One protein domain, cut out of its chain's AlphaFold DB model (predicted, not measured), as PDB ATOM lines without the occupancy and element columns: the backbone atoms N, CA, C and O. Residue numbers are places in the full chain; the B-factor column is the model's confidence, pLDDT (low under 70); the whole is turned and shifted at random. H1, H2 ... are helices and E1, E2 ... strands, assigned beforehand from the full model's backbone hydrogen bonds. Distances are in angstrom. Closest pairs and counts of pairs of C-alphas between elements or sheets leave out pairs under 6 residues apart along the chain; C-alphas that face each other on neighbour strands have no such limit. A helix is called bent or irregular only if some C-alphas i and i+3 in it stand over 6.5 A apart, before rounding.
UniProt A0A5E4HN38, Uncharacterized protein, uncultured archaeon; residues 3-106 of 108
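What this domain is: This is residues 3 to 106 of the 108 residues of an uncharacterized protein of uncultured archaeon (UniProt A0A5E4HN38). One strongly twisted sheet of six strands is curled like part of a barrel and folded back on itself: E2, E1 and E3 face E4 and E5, with the long bent strand E6 as the hinge. Three short helices are on it, H1 over E1, H2 over E4, and H3 beside the strands near one end of the longest axis. The printed part has 104 residues, with three named helices and six named strands in the order E1, E2, H1, E3, E4, E5, H2, H3, E6 along the chain; the sheet's order is E2, E1, E3, E6, E4, E5, all antiparallel. The class is mixed, and the whole is compact, with a radius of gyration of the C-alphas of 14.2 A and spans of 42 by 28 by 23 A, only just elongated.

How they stand to each other: Begin at E1, residues 3 to 5, a hairpin with E2, residues 17 to 20; N 3 and O 20 are 2.7 A apart, within hydrogen-bond range. Next find H1, residues 23 to 28, over E1 at a height over the sheet of 7.8 A; their closest C-alphas, of Cys 3 and Ala 23, are 5.4 A apart. E3, residues 38 to 45, is the antiparallel neighbour of E1, with N 4 and O 39 2.8 A apart. E4, residues 55 to 60, and E5, residues 65 to 70, form a hairpin, with N 58 and O 68 2.9 A apart. The closest C-alphas of the edge strands E2 and E5, of Phe 19 and Val 69, are 6.0 A apart. H2, residues 73 to 77, is over E4, with the C-alphas of Trp 56 and Lys 73 closest at 5.3 A. H3, residues 84 to 89, is over none of the strands; its closest C-alphas to E6, residues 93 to 106, are Glu 88 and Asn 94, 5.6 A apart. E6 bends by 82 degrees at residue 96, pairing with E4 over 93 to 98 (N 94 and O 59, 3.0 A) and with E3 over 98 to 106 (N 101 and O 42, 2.9 A). E2, H1, E3 and E5, H2, H3, E6 are split strand-helix-strand units, two strands of one sheet with helices between them along the chain and another strand between them in the sheet, E1 in the first and E4 in the second, each with a right-handed crossover. In H1, H2 and H3 every O i to N i+4 pair is within hydrogen-bond range.

Where its parts are: Find C-alpha 3 at (126.744, 233.371, 101.805), where E1 begins. E3 runs 21.8 A, E4 16.2 A and E5 14.8 A. E6 starts at C-alpha 93, (147.017, 236.623, 107.924), and runs 29.1 A to C-alpha 106, (119.377, 234.714, 98.869).

The domain as a whole: The C-alphas farthest apart, of Arg 33 and Gly 89, are 43.3 A apart. The printed part has no cut, and the link from E1 to E2 is long, with 11 residues. Confidence is under 70 at residues 7 to 14 and residue 32.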
ATOM      1  N   CYS A   3     127.994 234.095 101.736       88.94
ATOM      2  CA  CYS A   3     126.744 233.371 101.805       88.94
ATOM      3  C   CYS A   3     126.951 232.219 102.791       88.94
ATOM      4  O   CYS A   3     128.004 231.581 102.765       88.94
ATOM      5  N   ALA A   4     125.975 231.974 103.650       88.06
ATOM      6  CA  ALA A   4     125.989 230.888 104.613       88.06
ATOM      7  C   ALA A   4     124.624 230.205 104.633       88.06
ATOM      8  O   ALA A   4     123.607 230.805 104.286       88.06
ATOM      9  N   GLU A   5     124.612 228.945 105.019       86.62
ATOM     10  CA  GLU A   5     123.404 228.153 105.190       86.62
ATOM     11  C   GLU A   5     122.880 228.283 106.621       86.62
ATOM     12  O   GLU A   5     123.668 228.392 107.561       86.62
ATOM     13  N   LEU A   6     121.555 228.240 106.781       83.44
ATOM     14  CA  LEU A   6     120.896 228.101 108.077       83.44
ATOM     15  C   LEU A   6     120.173 226.735 108.167       83.44
ATOM     16  O   LEU A   6     119.022 226.639 107.740       83.44
ATOM     17  N   PRO A   7     120.823 225.690 108.711       68.88
ATOM     18  CA  PRO A   7     120.369 224.296 108.665       68.88
ATOM     19  C   PRO A   7     119.229 223.893 109.631       68.88
ATOM     20  O   PRO A   7     119.105 222.720 109.941       68.88
ATOM     21  N   ASP A   8     118.373 224.818 110.073       59.59
ATOM     22  CA  ASP A   8     117.377 224.700 111.169       59.59
ATOM     23  C   ASP A   8     117.883 225.015 112.590       59.59
ATOM     24  O   ASP A   8     119.044 224.815 112.949       59.59
ATOM     25  N   GLU A   9     116.970 225.572 113.401       57.22
ATOM     26  CA  GLU A   9     117.180 225.987 114.792       57.22
ATOM     27  C   GLU A   9     117.679 224.818 115.652       57.22
ATOM     28  O   GLU A   9     116.921 223.953 116.098       57.22
ATOM     29  N   TYR A  10     118.976 224.801 115.947       50.34
ATOM     30  CA  TYR A  10     119.525 223.851 116.900       50.34
ATOM     31  C   TYR A  10     119.266 224.371 118.317       50.34
ATOM     32  O   TYR A  10     119.851 225.376 118.713       50.34
ATOM     33  N   ARG A  11     118.356 223.707 119.050       43.72
ATOM     34  CA  ARG A  11     118.001 223.866 120.485       43.72
ATOM     35  C   ARG A  11     118.771 224.965 121.252       43.72
ATOM     36  O   ARG A  11     119.577 224.650 122.126       43.72
ATOM     37  N   GLY A  12     118.482 226.238 120.963       52.94
ATOM     38  CA  GLY A  12     119.017 227.385 121.706       52.94
ATOM     39  C   GLY A  12     119.784 228.451 120.911       52.94
ATOM     40  O   GLY A  12     120.157 229.443 121.525       52.94
ATOM     41  N   GLY A  13     119.996 228.315 119.593       57.91
ATOM     42  CA  GLY A  13     120.627 229.380 118.795       57.91
ATOM     43  C   GLY A  13     120.599 229.183 117.273       57.91
ATOM     44  O   GLY A  13     120.416 228.074 116.773       57.91
ATOM     45  N   LEU A  14     120.793 230.282 116.529       65.25
ATOM     46  CA  LEU A  14     120.942 230.291 115.068       65.25
ATOM     47  C   LEU A  14     122.413 230.058 114.705       65.25
ATOM     48  O   LEU A  14     123.244 230.956 114.843       65.25
ATOM     49  N   TRP A  15     122.728 228.858 114.223       77.19
ATOM     50  CA  TRP A  15     124.073 228.510 113.777       77.19
ATOM     51  C   TRP A  15     124.136 228.452 112.262       77.19
ATOM     52  O   TRP A  15     123.390 227.715 111.632       77.19
ATOM     53  N   LEU A  16     125.039 229.231 111.687       86.88
ATOM     54  CA  LEU A  16     125.288 229.293 110.262       86.88
ATOM     55  C   LEU A  16     126.423 228.343 109.896       86.88
ATOM     56  O   LEU A  16     127.440 228.252 110.588       86.88
ATOM     57  N   THR A  17     126.263 227.652 108.778       85.94
ATOM     58  CA  THR A  17     127.237 226.697 108.242       85.94
ATOM     59  C   THR A  17     127.615 227.065 106.811       85.94
ATOM     60  O   THR A  17     127.020 227.952 106.200       85.94
ATOM     61  N   HIS A  18     128.648 226.409 106.273       85.25
ATOM     62  CA  HIS A  18     129.013 226.506 104.853       85.25
ATOM     63  C   HIS A  18     129.212 227.948 104.349       85.25
ATOM     64  O   HIS A  18     128.583 228.387 103.388       85.25
ATOM     65  N   PHE A  19     130.110 228.696 104.994       90.69
ATOM     66  CA  PHE A  19     130.447 230.058 104.584       90.69
ATOM     67  C   PHE A  19     131.244 230.065 103.275       90.69
ATOM     68  O   PHE A  19     132.441 229.781 103.255       90.69
ATOM     69  N   PHE A  20     130.607 230.478 102.182       92.19
ATOM     70  CA  PHE A  20     131.251 230.640 100.878       92.19
ATOM     71  C   PHE A  20     130.983 232.018 100.285       92.19
ATOM     72  O   PHE A  20     130.078 232.730 100.690       92.19
ATOM     73  N   ARG A  21     131.768 232.434  99.293       90.50
ATOM     74  CA  ARG A  21     131.590 233.756  98.659       90.50
ATOM     75  C   ARG A  21     130.399 233.834  97.709       90.50
ATOM     76  O   ARG A  21     130.003 234.930  97.334       90.50
ATOM     77  N   SER A  22     129.870 232.690  97.291       90.88
ATOM     78  CA  SER A  22     128.782 232.591  96.325       90.88
ATOM     79  C   SER A  22     127.716 231.644  96.849       90.88
ATOM     80  O   SER A  22     128.043 230.536  97.275       90.88
ATOM     81  N   ALA A  23     126.452 232.048  96.740       89.69
ATOM     82  CA  ALA A  23     125.306 231.199  97.047       89.69
ATOM     83  C   ALA A  23     125.323 229.894  96.239       89.69
ATOM     84  O   ALA A  23     124.967 228.849  96.764       89.69
ATOM     85  N   ARG A  24     125.835 229.918  95.002       88.75
ATOM     86  CA  ARG A  24     125.967 228.712  94.176       88.75
ATOM     87  C   ARG A  24     126.979 227.716  94.743       88.75
ATOM     88  O   ARG A  24     126.819 226.517  94.582       88.75
ATOM     89  N   THR A  25     128.038 228.192  95.397       88.88
ATOM     90  CA  THR A  25     128.993 227.297  96.068       88.88
ATOM     91  C   THR A  25     128.364 226.685  97.310       88.88
ATOM     92  O   THR A  25     128.462 225.477  97.482       88.88
ATOM     93  N   VAL A  26     127.661 227.493  98.116       87.62
ATOM     94  CA  VAL A  26     126.862 226.983  99.244       87.62
ATOM     95  C   VAL A  26     125.886 225.918  98.740       87.62
ATOM     96  O   VAL A  26     125.798 224.845  99.325       87.62
ATOM     97  N   SER A  27     125.245 226.160  97.591       86.75
ATOM     98  CA  SER A  27     124.227 225.254  97.071       86.75
ATOM     99  C   SER A  27     124.737 223.896  96.611       86.75
ATOM    100  O   SER A  27     123.976 222.936  96.572       86.75
ATOM    101  N   LEU A  28     126.013 223.810  96.238       86.94
ATOM    102  CA  LEU A  28     126.657 222.551  95.861       86.94
ATOM    103  C   LEU A  28     127.044 221.705  97.079       86.94
ATOM    104  O   LEU A  28     127.283 220.512  96.928       86.94
ATOM    105  N   CYS A  29     127.112 222.309  98.267       80.62
ATOM    106  CA  CYS A  29     127.385 221.609  99.520       80.62
ATOM    107  C   CYS A  29     126.115 221.055 100.184       80.62
ATOM    108  O   CYS A  29     126.222 220.380 101.205       80.62
ATOM    109  N   PHE A  30     124.934 221.330  99.623       74.12
ATOM    110  CA  PHE A  30     123.657 220.898 100.180       74.12
ATOM    111  C   PHE A  30     123.400 219.402 100.036       74.12
ATOM    112  O   PHE A  30     123.659 218.808  98.987       74.12
ATOM    113  N   ASP A  31     122.755 218.820 101.054       70.62
ATOM    114  CA  ASP A  31     121.981 217.600 100.846       70.62
ATOM    115  C   ASP A  31     120.704 217.978 100.088       70.62
ATOM    116  O   ASP A  31     119.823 218.665 100.606       70.62
ATOM    117  N   SER A  32     120.574 217.501  98.850       68.88
ATOM    118  CA  SER A  32     119.393 217.731  98.010       68.88
ATOM    119  C   SER A  32     118.076 217.270  98.651       68.88
ATOM    120  O   SER A  32     117.004 217.618  98.162       68.88
ATOM    121  N   ARG A  33     118.136 216.468  99.723       73.56
ATOM    122  CA  ARG A  33     116.967 215.990 100.469       73.56
ATOM    123  C   ARG A  33     116.405 217.016 101.457       73.56
ATOM    124  O   ARG A  33     115.239 216.883 101.821       73.56
ATOM    125  N   GLN A  34     117.187 218.012 101.882       72.25
ATOM    126  CA  GLN A  34     116.765 219.055 102.827       72.25
ATOM    127  C   GLN A  34     117.337 220.419 102.407       72.25
ATOM    128  O   GLN A  34     118.421 220.803 102.837       72.25
ATOM    129  N   PRO A  35     116.638 221.161 101.528       73.94
ATOM    130  CA  PRO A  35     117.101 222.472 101.096       73.94
ATOM    131  C   PRO A  35     116.926 223.497 102.220       73.94
ATOM    132  O   PRO A  35     115.810 223.922 102.527       73.94
ATOM    133  N   HIS A  36     118.038 223.932 102.802       81.50
ATOM    134  CA  HIS A  36     118.052 224.990 103.803       81.50
ATOM    135  C   HIS A  36     118.208 226.381 103.162       81.50
ATOM    136  O   HIS A  36     118.761 226.527 102.065       81.50
ATOM    137  N   PRO A  37     117.705 227.449 103.807       87.75
ATOM    138  CA  PRO A  37     117.824 228.798 103.273       87.75
ATOM    139  C   PRO A  37     119.283 229.280 103.252       87.75
ATOM    140  O   PRO A  37     119.991 229.206 104.257       87.75
ATOM    141  N   ILE A  38     119.701 229.856 102.119       90.69
ATOM    142  CA  ILE A  38     120.965 230.597 102.004       90.69
ATOM    143  C   ILE A  38     120.744 232.033 102.453       90.69
ATOM    144  O   ILE A  38     119.821 232.715 102.001       90.69
ATOM    145  N   LEU A  39     121.638 232.513 103.302       92.00
ATOM    146  CA  LEU A  39     121.664 233.871 103.810       92.00
ATOM    147  C   LEU A  39     122.936 234.568 103.345       92.00
ATOM    148  O   LEU A  39     124.028 234.012 103.422       92.00
ATOM    149  N   GLU A  40     122.805 235.806 102.889       93.81
ATOM    150  CA  GLU A  40     123.944 236.694 102.704       93.81
ATOM    151  C   GLU A  40     124.301 237.318 104.050       93.81
ATOM    152  O   GLU A  40     123.434 237.828 104.768       93.81
ATOM    153  N   VAL A  41     125.584 237.275 104.393       93.94
ATOM    154  CA  VAL A  41     126.095 237.674 105.700       93.94
ATOM    155  C   VAL A  41     127.290 238.612 105.577       93.94
ATOM    156  O   VAL A  41     128.176 238.470 104.718       93.94
ATOM    157  N   LEU A  42     127.325 239.589 106.478       93.81
ATOM    158  CA  LEU A  42     128.483 240.428 106.723       93.81
ATOM    159  C   LEU A  42     129.325 239.792 107.825       93.81
ATOM    160  O   LEU A  42     128.792 239.382 108.851       93.81
ATOM    161  N   VAL A  43     130.634 239.744 107.604       94.06
ATOM    162  CA  VAL A  43     131.596 239.231 108.578       94.06
ATOM    163  C   VAL A  43     132.529 240.370 108.941       94.06
ATOM    164  O   VAL A  43     133.097 241.003 108.046       94.06
ATOM    165  N   SER A  44     132.668 240.621 110.235       93.94
ATOM    166  CA  SER A  44     133.577 241.611 110.805       93.94
ATOM    167  C   SER A  44     134.336 240.994 111.970       93.94
ATOM    168  O   SER A  44     133.854 240.055 112.597       93.94
ATOM    169  N   GLU A  45     135.508 241.525 112.287       93.62
ATOM    170  CA  GLU A  45     136.196 241.175 113.531       93.62
ATOM    171  C   GLU A  45     135.327 241.555 114.742       93.62
ATOM    172  O   GLU A  45     134.561 242.523 114.679       93.62
ATOM    173  N   THR A  46     135.405 240.771 115.820       90.00
ATOM    174  CA  THR A  46     134.773 241.121 117.098       90.00
ATOM    175  C   THR A  46     135.833 241.476 118.131       90.00
ATOM    176  O   THR A  46     136.879 240.837 118.208       90.00
ATOM    177  N   THR A  47     135.548 242.495 118.937       85.38
ATOM    178  CA  THR A  47     136.361 242.872 120.103       85.38
ATOM    179  C   THR A  47     135.883 242.190 121.383       85.38
ATOM    180  O   THR A  47     136.487 242.363 122.439       85.38
ATOM    181  N   GLU A  48     134.773 241.458 121.314       85.12
ATOM    182  CA  GLU A  48     134.204 240.747 122.452       85.12
ATOM    183  C   GLU A  48     134.991 239.467 122.747       85.12
ATOM    184  O   GLU A  48     135.519 238.807 121.846       85.12
ATOM    185  N   SER A  49     135.056 239.098 124.027       83.81
ATOM    186  CA  SER A  49     135.662 237.835 124.441       83.81
ATOM    187  C   SER A  49     134.923 236.659 123.790       83.81
ATOM    188  O   SER A  49     133.695 236.599 123.896       83.81
ATOM    189  N   PRO A  50     135.635 235.700 123.166       83.62
ATOM    190  CA  PRO A  50     134.998 234.559 122.524       83.62
ATOM    191  C   PRO A  50     134.131 233.771 123.509       83.62
ATOM    192  O   PRO A  50     134.601 233.342 124.564       83.62
ATOM    193  N   ASN A  51     132.874 233.562 123.145       82.81
ATOM    194  CA  ASN A  51     131.917 232.711 123.843       82.81
ATOM    195  C   ASN A  51     131.654 231.425 123.039       82.81
ATOM    196  O   ASN A  51     132.293 231.177 122.012       82.81
ATOM    197  N   ILE A  52     130.728 230.588 123.517       77.88
ATOM    198  CA  ILE A  52     130.405 229.329 122.842       77.88
ATOM    199  C   ILE A  52     129.897 229.555 121.415       77.88
ATOM    200  O   ILE A  52     130.283 228.777 120.555       77.88
ATOM    201  N   ASP A  53     129.169 230.646 121.156       78.88
ATOM    202  CA  ASP A  53     128.532 231.001 119.876       78.88
ATOM    203  C   ASP A  53     129.431 231.831 118.936       78.88
ATOM    204  O   ASP A  53     128.984 232.364 117.918       78.88
ATOM    205  N   THR A  54     130.716 231.978 119.269       89.12
ATOM    206  CA  THR A  54     131.641 232.822 118.507       89.12
ATOM    207  C   THR A  54     132.171 232.110 117.267       89.12
ATOM    208  O   THR A  54     132.836 231.074 117.351       89.12
ATOM    209  N   TYR A  55     131.957 232.728 116.105       93.19
ATOM    210  CA  TYR A  55     132.577 232.316 114.850       93.19
ATOM    211  C   TYR A  55     134.047 232.721 114.807       93.19
ATOM    212  O   TYR A  55     134.490 233.665 115.458       93.19
ATOM    213  N   TRP A  56     134.808 232.015 113.984       95.19
ATOM    214  CA  TRP A  56     136.227 232.252 113.771       95.19
ATOM    215  C   TRP A  56     136.501 232.440 112.294       95.19
ATOM    216  O   TRP A  56     135.969 231.703 111.463       95.19
ATOM    217  N   GLY A  57     137.345 233.415 111.973       96.31
ATOM    218  CA  GLY A  57     137.706 233.737 110.606       96.31
ATOM    219  C   GLY A  57     139.206 233.882 110.411       96.31
ATOM    220  O   GLY A  57     139.931 234.293 111.314       96.31
ATOM    221  N   TRP A  58     139.665 233.566 109.202       97.31
ATOM    222  CA  TRP A  58     141.018 233.896 108.762       97.31
ATOM    223  C   TRP A  58     141.001 235.194 107.961       97.31
ATOM    224  O   TRP A  58     140.439 235.245 106.860       97.31
ATOM    225  N   TRP A  59     141.613 236.240 108.514       97.25
ATOM    226  CA  TRP A  59     141.869 237.493 107.813       97.25
ATOM    227  C   TRP A  59     143.117 237.346 106.947       97.25
ATOM    228  O   TRP A  59     144.203 237.120 107.471       97.25
ATOM    229  N   TYR A  60     142.985 237.478 105.629       96.56
ATOM    230  CA  TYR A  60     144.119 237.381 104.716       96.56
ATOM    231  C   TYR A  60     144.710 238.766 104.441       96.56
ATOM    232  O   TYR A  60     144.086 239.595 103.774       96.56
ATOM    233  N   ASN A  61     145.935 239.006 104.922       95.62
ATOM    234  CA  ASN A  61     146.556 240.335 104.934       95.62
ATOM    235  C   ASN A  61     146.758 240.907 103.528       95.62
ATOM    236  O   ASN A  61     146.580 242.103 103.313       95.62
ATOM    237  N   ARG A  62     147.102 240.072 102.545       95.38
ATOM    238  CA  ARG A  62     147.366 240.546 101.178       95.38
ATOM    239  C   ARG A  62     146.130 241.164 100.525       95.38
ATOM    240  O   ARG A  62     146.248 242.147  99.804       95.38
ATOM    241  N   GLU A  63     144.963 240.571 100.752       94.50
ATOM    242  CA  GLU A  63     143.715 240.978 100.094       94.50
ATOM    243  C   GLU A  63     142.764 241.726 101.033       94.50
ATOM    244  O   GLU A  63     141.656 242.061 100.616       94.50
ATOM    245  N   GLN A  64     143.193 241.970 102.278       94.81
ATOM    246  CA  GLN A  64     142.464 242.722 103.301       94.81
ATOM    247  C   GLN A  64     141.004 242.263 103.413       94.81
ATOM    248  O   GLN A  64     140.058 243.046 103.310       94.81
ATOM    249  N   LYS A  65     140.816 240.946 103.543       94.44
ATOM    250  CA  LYS A  65     139.491 240.332 103.644       94.44
ATOM    251  C   LYS A  65     139.545 238.973 104.321       94.44
ATOM    252  O   LYS A  65     140.538 238.253 104.229       94.44
ATOM    253  N   PHE A  66     138.415 238.573 104.891       96.38
ATOM    254  CA  PHE A  66     138.217 237.207 105.358       96.38
ATOM    255  C   PHE A  66     138.146 236.221 104.183       96.38
ATOM    256  O   PHE A  66     137.475 236.475 103.170       96.38
ATOM    257  N   THR A  67     138.830 235.085 104.306       94.69
ATOM    258  CA  THR A  67     138.804 234.004 103.300       94.69
ATOM    259  C   THR A  67     138.194 232.712 103.824       94.69
ATOM    260  O   THR A  67     137.582 231.996 103.039       94.69
ATOM    261  N   LEU A  68     138.302 232.457 105.127       95.00
ATOM    262  CA  LEU A  68     137.715 231.307 105.814       95.00
ATOM    263  C   LEU A  68     136.879 231.814 106.982       95.00
ATOM    264  O   LEU A  68     137.321 232.733 107.671       95.00
ATOM    265  N   VAL A  69     135.706 231.222 107.200       95.31
ATOM    266  CA  VAL A  69     134.841 231.495 108.354       95.31
ATOM    267  C   VAL A  69     134.188 230.187 108.783       95.31
ATOM    268  O   VAL A  69     133.593 229.496 107.959       95.31
ATOM    269  N   TYR A  70     134.296 229.847 110.063       93.12
ATOM    270  CA  TYR A  70     133.711 228.638 110.633       93.12
ATOM    271  C   TYR A  70     133.164 228.890 112.037       93.12
ATOM    272  O   TYR A  70     133.653 229.744 112.769       93.12
ATOM    273  N   ALA A  71     132.186 228.081 112.444       90.00
ATOM    274  CA  ALA A  71     131.570 228.144 113.771       90.00
ATOM    275  C   ALA A  71     132.524 227.790 114.928       90.00
ATOM    276  O   ALA A  71     132.213 228.040 116.084       90.00
ATOM    277  N   LYS A  72     133.677 227.172 114.647       89.31
ATOM    278  CA  LYS A  72     134.660 226.774 115.664       89.31
ATOM    279  C   LYS A  72     136.071 227.072 115.185       89.31
ATOM    280  O   LYS A  72     136.411 226.746 114.049       89.31
ATOM    281  N   LYS A  73     136.924 227.569 116.087       93.56
ATOM    282  CA  LYS A  73     138.349 227.833 115.820       93.56
ATOM    283  C   LYS A  73     139.067 226.630 115.212       93.56
ATOM    284  O   LYS A  73     139.784 226.771 114.229       93.56
ATOM    285  N   MET A  74     138.827 225.443 115.773       93.38
ATOM    286  CA  MET A  74     139.441 224.194 115.318       93.38
ATOM    287  C   MET A  74     139.176 223.919 113.832       93.38
ATOM    288  O   MET A  74     140.059 223.421 113.150       93.38
ATOM    289  N   LEU A  75     137.995 224.267 113.312       92.69
ATOM    290  CA  LEU A  75     137.677 224.054 111.899       92.69
ATOM    291  C   LEU A  75     138.504 224.962 110.984       92.69
ATOM    292  O   LEU A  75     138.921 224.518 109.921       92.69
ATOM    293  N   VAL A  76     138.790 226.195 111.416       94.25
ATOM    294  CA  VAL A  76     139.711 227.084 110.694       94.25
ATOM    295  C   VAL A  76     141.134 226.521 110.739       94.25
ATOM    296  O   VAL A  76     141.805 226.484 109.716       94.25
ATOM    297  N   GLU A  77     141.583 226.044 111.905       95.56
ATOM    298  CA  GLU A  77     142.924 225.459 112.087       95.56
ATOM    299  C   GLU A  77     143.175 224.251 111.174       95.56
ATOM    300  O   GLU A  77     144.267 224.112 110.631       95.56
ATOM    301  N   LEU A  78     142.158 223.414 110.935       95.25
ATOM    302  CA  LEU A  78     142.260 222.265 110.024       95.25
ATOM    303  C   LEU A  78     142.582 222.662 108.575       95.25
ATOM    304  O   LEU A  78     143.066 221.830 107.810       95.25
ATOM    305  N   CYS A  79     142.343 223.916 108.183       94.12
ATOM    306  CA  CYS A  79     142.698 224.421 106.859       94.12
ATOM    307  C   CYS A  79     144.193 224.753 106.711       94.12
ATOM    308  O   CYS A  79     144.628 225.070 105.604       94.12
ATOM    309  N   PHE A  80     144.979 224.692 107.791       95.81
ATOM    310  CA  PHE A  80     146.397 225.040 107.800       95.81
ATOM    311  C   PHE A  80     147.250 223.804 108.112       95.81
ATOM    312  O   PHE A  80     147.352 223.419 109.276       95.81
ATOM    313  N   PRO A  81     147.925 223.200 107.113       93.50
ATOM    314  CA  PRO A  81     148.710 221.975 107.307       93.50
ATOM    315  C   PRO A  81     149.778 222.062 108.407       93.50
ATOM    316  O   PRO A  81     150.093 221.058 109.039       93.50
ATOM    317  N   TYR A  82     150.319 223.260 108.647       94.94
ATOM    318  CA  TYR A  82     151.328 223.531 109.677       94.94
ATOM    319  C   TYR A  82     150.789 224.388 110.839       94.94
ATOM    320  O   TYR A  82     151.564 224.876 111.658       94.94
ATOM    321  N   GLY A  83     149.466 224.560 110.925       94.44
ATOM    322  CA  GLY A  83     148.789 225.393 111.919       94.44
ATOM    323  C   GLY A  83     148.772 226.883 111.570       94.44
ATOM    324  O   GLY A  83     149.682 227.412 110.929       94.44
ATOM    325  N   SER A  84     147.730 227.581 112.028       96.50
ATOM    326  CA  SER A  84     147.535 229.008 111.736       96.50
ATOM    327  C   SER A  84     148.681 229.887 112.250       96.50
ATOM    328  O   SER A  84     149.079 230.841 111.586       96.50
ATOM    329  N   LYS A  85     149.283 229.529 113.393       97.12
ATOM    330  CA  LYS A  85     150.368 230.293 114.036       97.12
ATOM    331  C   LYS A  85     151.614 230.436 113.162       97.12
ATOM    332  O   LYS A  85     152.279 231.468 113.226       97.12
ATOM    333  N   VAL A  86     151.927 229.432 112.339       97.19
ATOM    334  CA  VAL A  86     153.051 229.511 111.391       97.19
ATOM    335  C   VAL A  86     152.756 230.557 110.316       97.19
ATOM    336  O   VAL A  86     153.591 231.412 110.033       97.19
ATOM    337  N   GLU A  87     151.543 230.541 109.767       96.81
ATOM    338  CA  GLU A  87     151.108 231.488 108.737       96.81
ATOM    339  C   GLU A  87     151.008 232.927 109.270       96.81
ATOM    340  O   GLU A  87     151.364 233.874 108.560       96.81
ATOM    341  N   GLU A  88     150.583 233.092 110.527       97.31
ATOM    342  CA  GLU A  88     150.625 234.367 111.258       97.31
ATOM    343  C   GLU A  88     152.065 234.869 111.415       97.31
ATOM    344  O   GLU A  88     152.351 236.022 111.096       97.31
ATOM    345  N   GLY A  89     152.995 234.000 111.828       97.06
ATOM    346  CA  GLY A  89     154.421 234.328 111.939       97.06
ATOM    347  C   GLY A  89     155.063 234.718 110.602       97.06
ATOM    348  O   GLY A  89     155.974 235.543 110.568       97.06
ATOM    349  N   CYS A  90     154.552 234.189 109.488       95.88
ATOM    350  CA  CYS A  90     154.924 234.605 108.133       95.88
ATOM    351  C   CYS A  90     154.203 235.880 107.649       95.88
ATOM    352  O   CYS A  90     154.393 236.282 106.500       95.88
ATOM    353  N   GLY A  91     153.349 236.498 108.470       96.62
ATOM    354  CA  GLY A  91     152.616 237.721 108.137       96.62
ATOM    355  C   GLY A  91     151.521 237.543 107.081       96.62
ATOM    356  O   GLY A  91     151.079 238.527 106.484       96.62
ATOM    357  N   ARG A  92     151.064 236.312 106.814       96.06
ATOM    358  CA  ARG A  92     150.092 236.032 105.739       96.06
ATOM    359  C   ARG A  92     148.657 236.365 106.131       96.06
ATOM    360  O   ARG A  92     147.840 236.669 105.261       96.06
ATOM    361  N   GLY A  93     148.350 236.343 107.418       96.94
ATOM    362  CA  GLY A  93     147.017 236.623 107.924       96.94
ATOM    363  C   GLY A  93     146.929 236.478 109.431       96.94
ATOM    364  O   GLY A  93     147.958 236.339 110.084       96.94
ATOM    365  N   ASN A  94     145.704 236.529 109.951       97.25
ATOM    366  CA  ASN A  94     145.408 236.397 111.374       97.25
ATOM    367  C   ASN A  94     144.159 235.539 111.591       97.25
ATOM    368  O   ASN A  94     143.151 235.715 110.896       97.25
ATOM    369  N   LEU A  95     144.215 234.639 112.573       96.81
ATOM    370  CA  LEU A  95     143.061 233.886 113.043       96.81
ATOM    371  C   LEU A  95     142.385 234.653 114.178       96.81
ATOM    372  O   LEU A  95     142.891 234.711 115.298       96.81
ATOM    373  N   VAL A  96     141.211 235.206 113.890       95.81
ATOM    374  CA  VAL A  96     140.490 236.100 114.803       95.81
ATOM    375  C   VAL A  96     139.056 235.621 115.035       95.81
ATOM    376  O   VAL A  96     138.466 234.985 114.151       95.81
ATOM    377  N   PRO A  97     138.474 235.899 116.213       95.88
ATOM    378  CA  PRO A  97     137.041 235.755 116.399       95.88
ATOM    379  C   PRO A  97     136.305 236.781 115.523       95.88
ATOM    380  O   PRO A  97     136.770 237.906 115.318       95.88
ATOM    381  N   VAL A  98     135.150 236.397 114.986       94.81
ATOM    382  CA  VAL A  98     134.367 237.242 114.078       94.81
ATOM    383  C   VAL A  98     132.901 237.286 114.479       94.81
ATOM    384  O   VAL A  98     132.331 236.303 114.950       94.81
ATOM    385  N   ASN A  99     132.280 238.437 114.240       92.19
ATOM    386  CA  ASN A  99     130.838 238.600 114.280       92.19
ATOM    387  C   ASN A  99     130.255 238.342 112.884       92.19
ATOM    388  O   ASN A  99     130.812 238.777 111.869       92.19
ATOM    389  N   VAL A 100     129.120 237.649 112.839       91.50
ATOM    390  CA  VAL A 100     128.388 237.335 111.615       91.50
ATOM    391  C   VAL A 100     127.008 237.971 111.697       91.50
ATOM    392  O   VAL A 100     126.163 237.567 112.491       91.50
ATOM    393  N   LYS A 101     126.758 238.955 110.834       91.12
ATOM    394  CA  LYS A 101     125.470 239.643 110.738       91.12
ATOM    395  C   LYS A 101     124.737 239.212 109.475       91.12
ATOM    396  O   LYS A 101     125.231 239.431 108.369       91.12
ATOM    397  N   VAL A 102     123.539 238.656 109.632       91.00
ATOM    398  CA  VAL A 102     122.650 238.347 108.503       91.00
ATOM    399  C   VAL A 102     122.176 239.647 107.851       91.00
ATOM    400  O   VAL A 102     121.712 240.560 108.532       91.00
ATOM    401  N   ILE A 103     122.307 239.730 106.527       93.19
ATOM    402  CA  ILE A 103     121.844 240.866 105.724       93.19
ATOM    403  C   ILE A 103     120.471 240.547 105.131       93.19
ATOM    404  O   ILE A 103     119.524 241.306 105.316       93.19
ATOM    405  N   ARG A 104     120.365 239.439 104.388       91.25
ATOM    406  CA  ARG A 104     119.141 239.029 103.684       91.25
ATOM    407  C   ARG A 104     119.186 237.559 103.284       91.25
ATOM    408  O   ARG A 104     120.254 236.958 103.229       91.25
ATOM    409  N   LYS A 105     118.026 237.007 102.931       89.88
ATOM    410  CA  LYS A 105     117.915 235.695 102.283       89.88
ATOM    411  C   LYS A 105     118.271 235.802 100.799       89.88
ATOM    412  O   LYS A 105     117.864 236.757 100.138       89.88
ATOM    413  N   VAL A 106     119.010 234.825 100.284       88.19
ATOM    414  CA  VAL A 106     119.377 234.714  98.869       88.19
ATOM    415  C   VAL A 106     118.480 233.669  98.211       88.19
ATOM    416  O   VAL A 106     118.384 232.543  98.695       88.19
TER     417      VAL A 106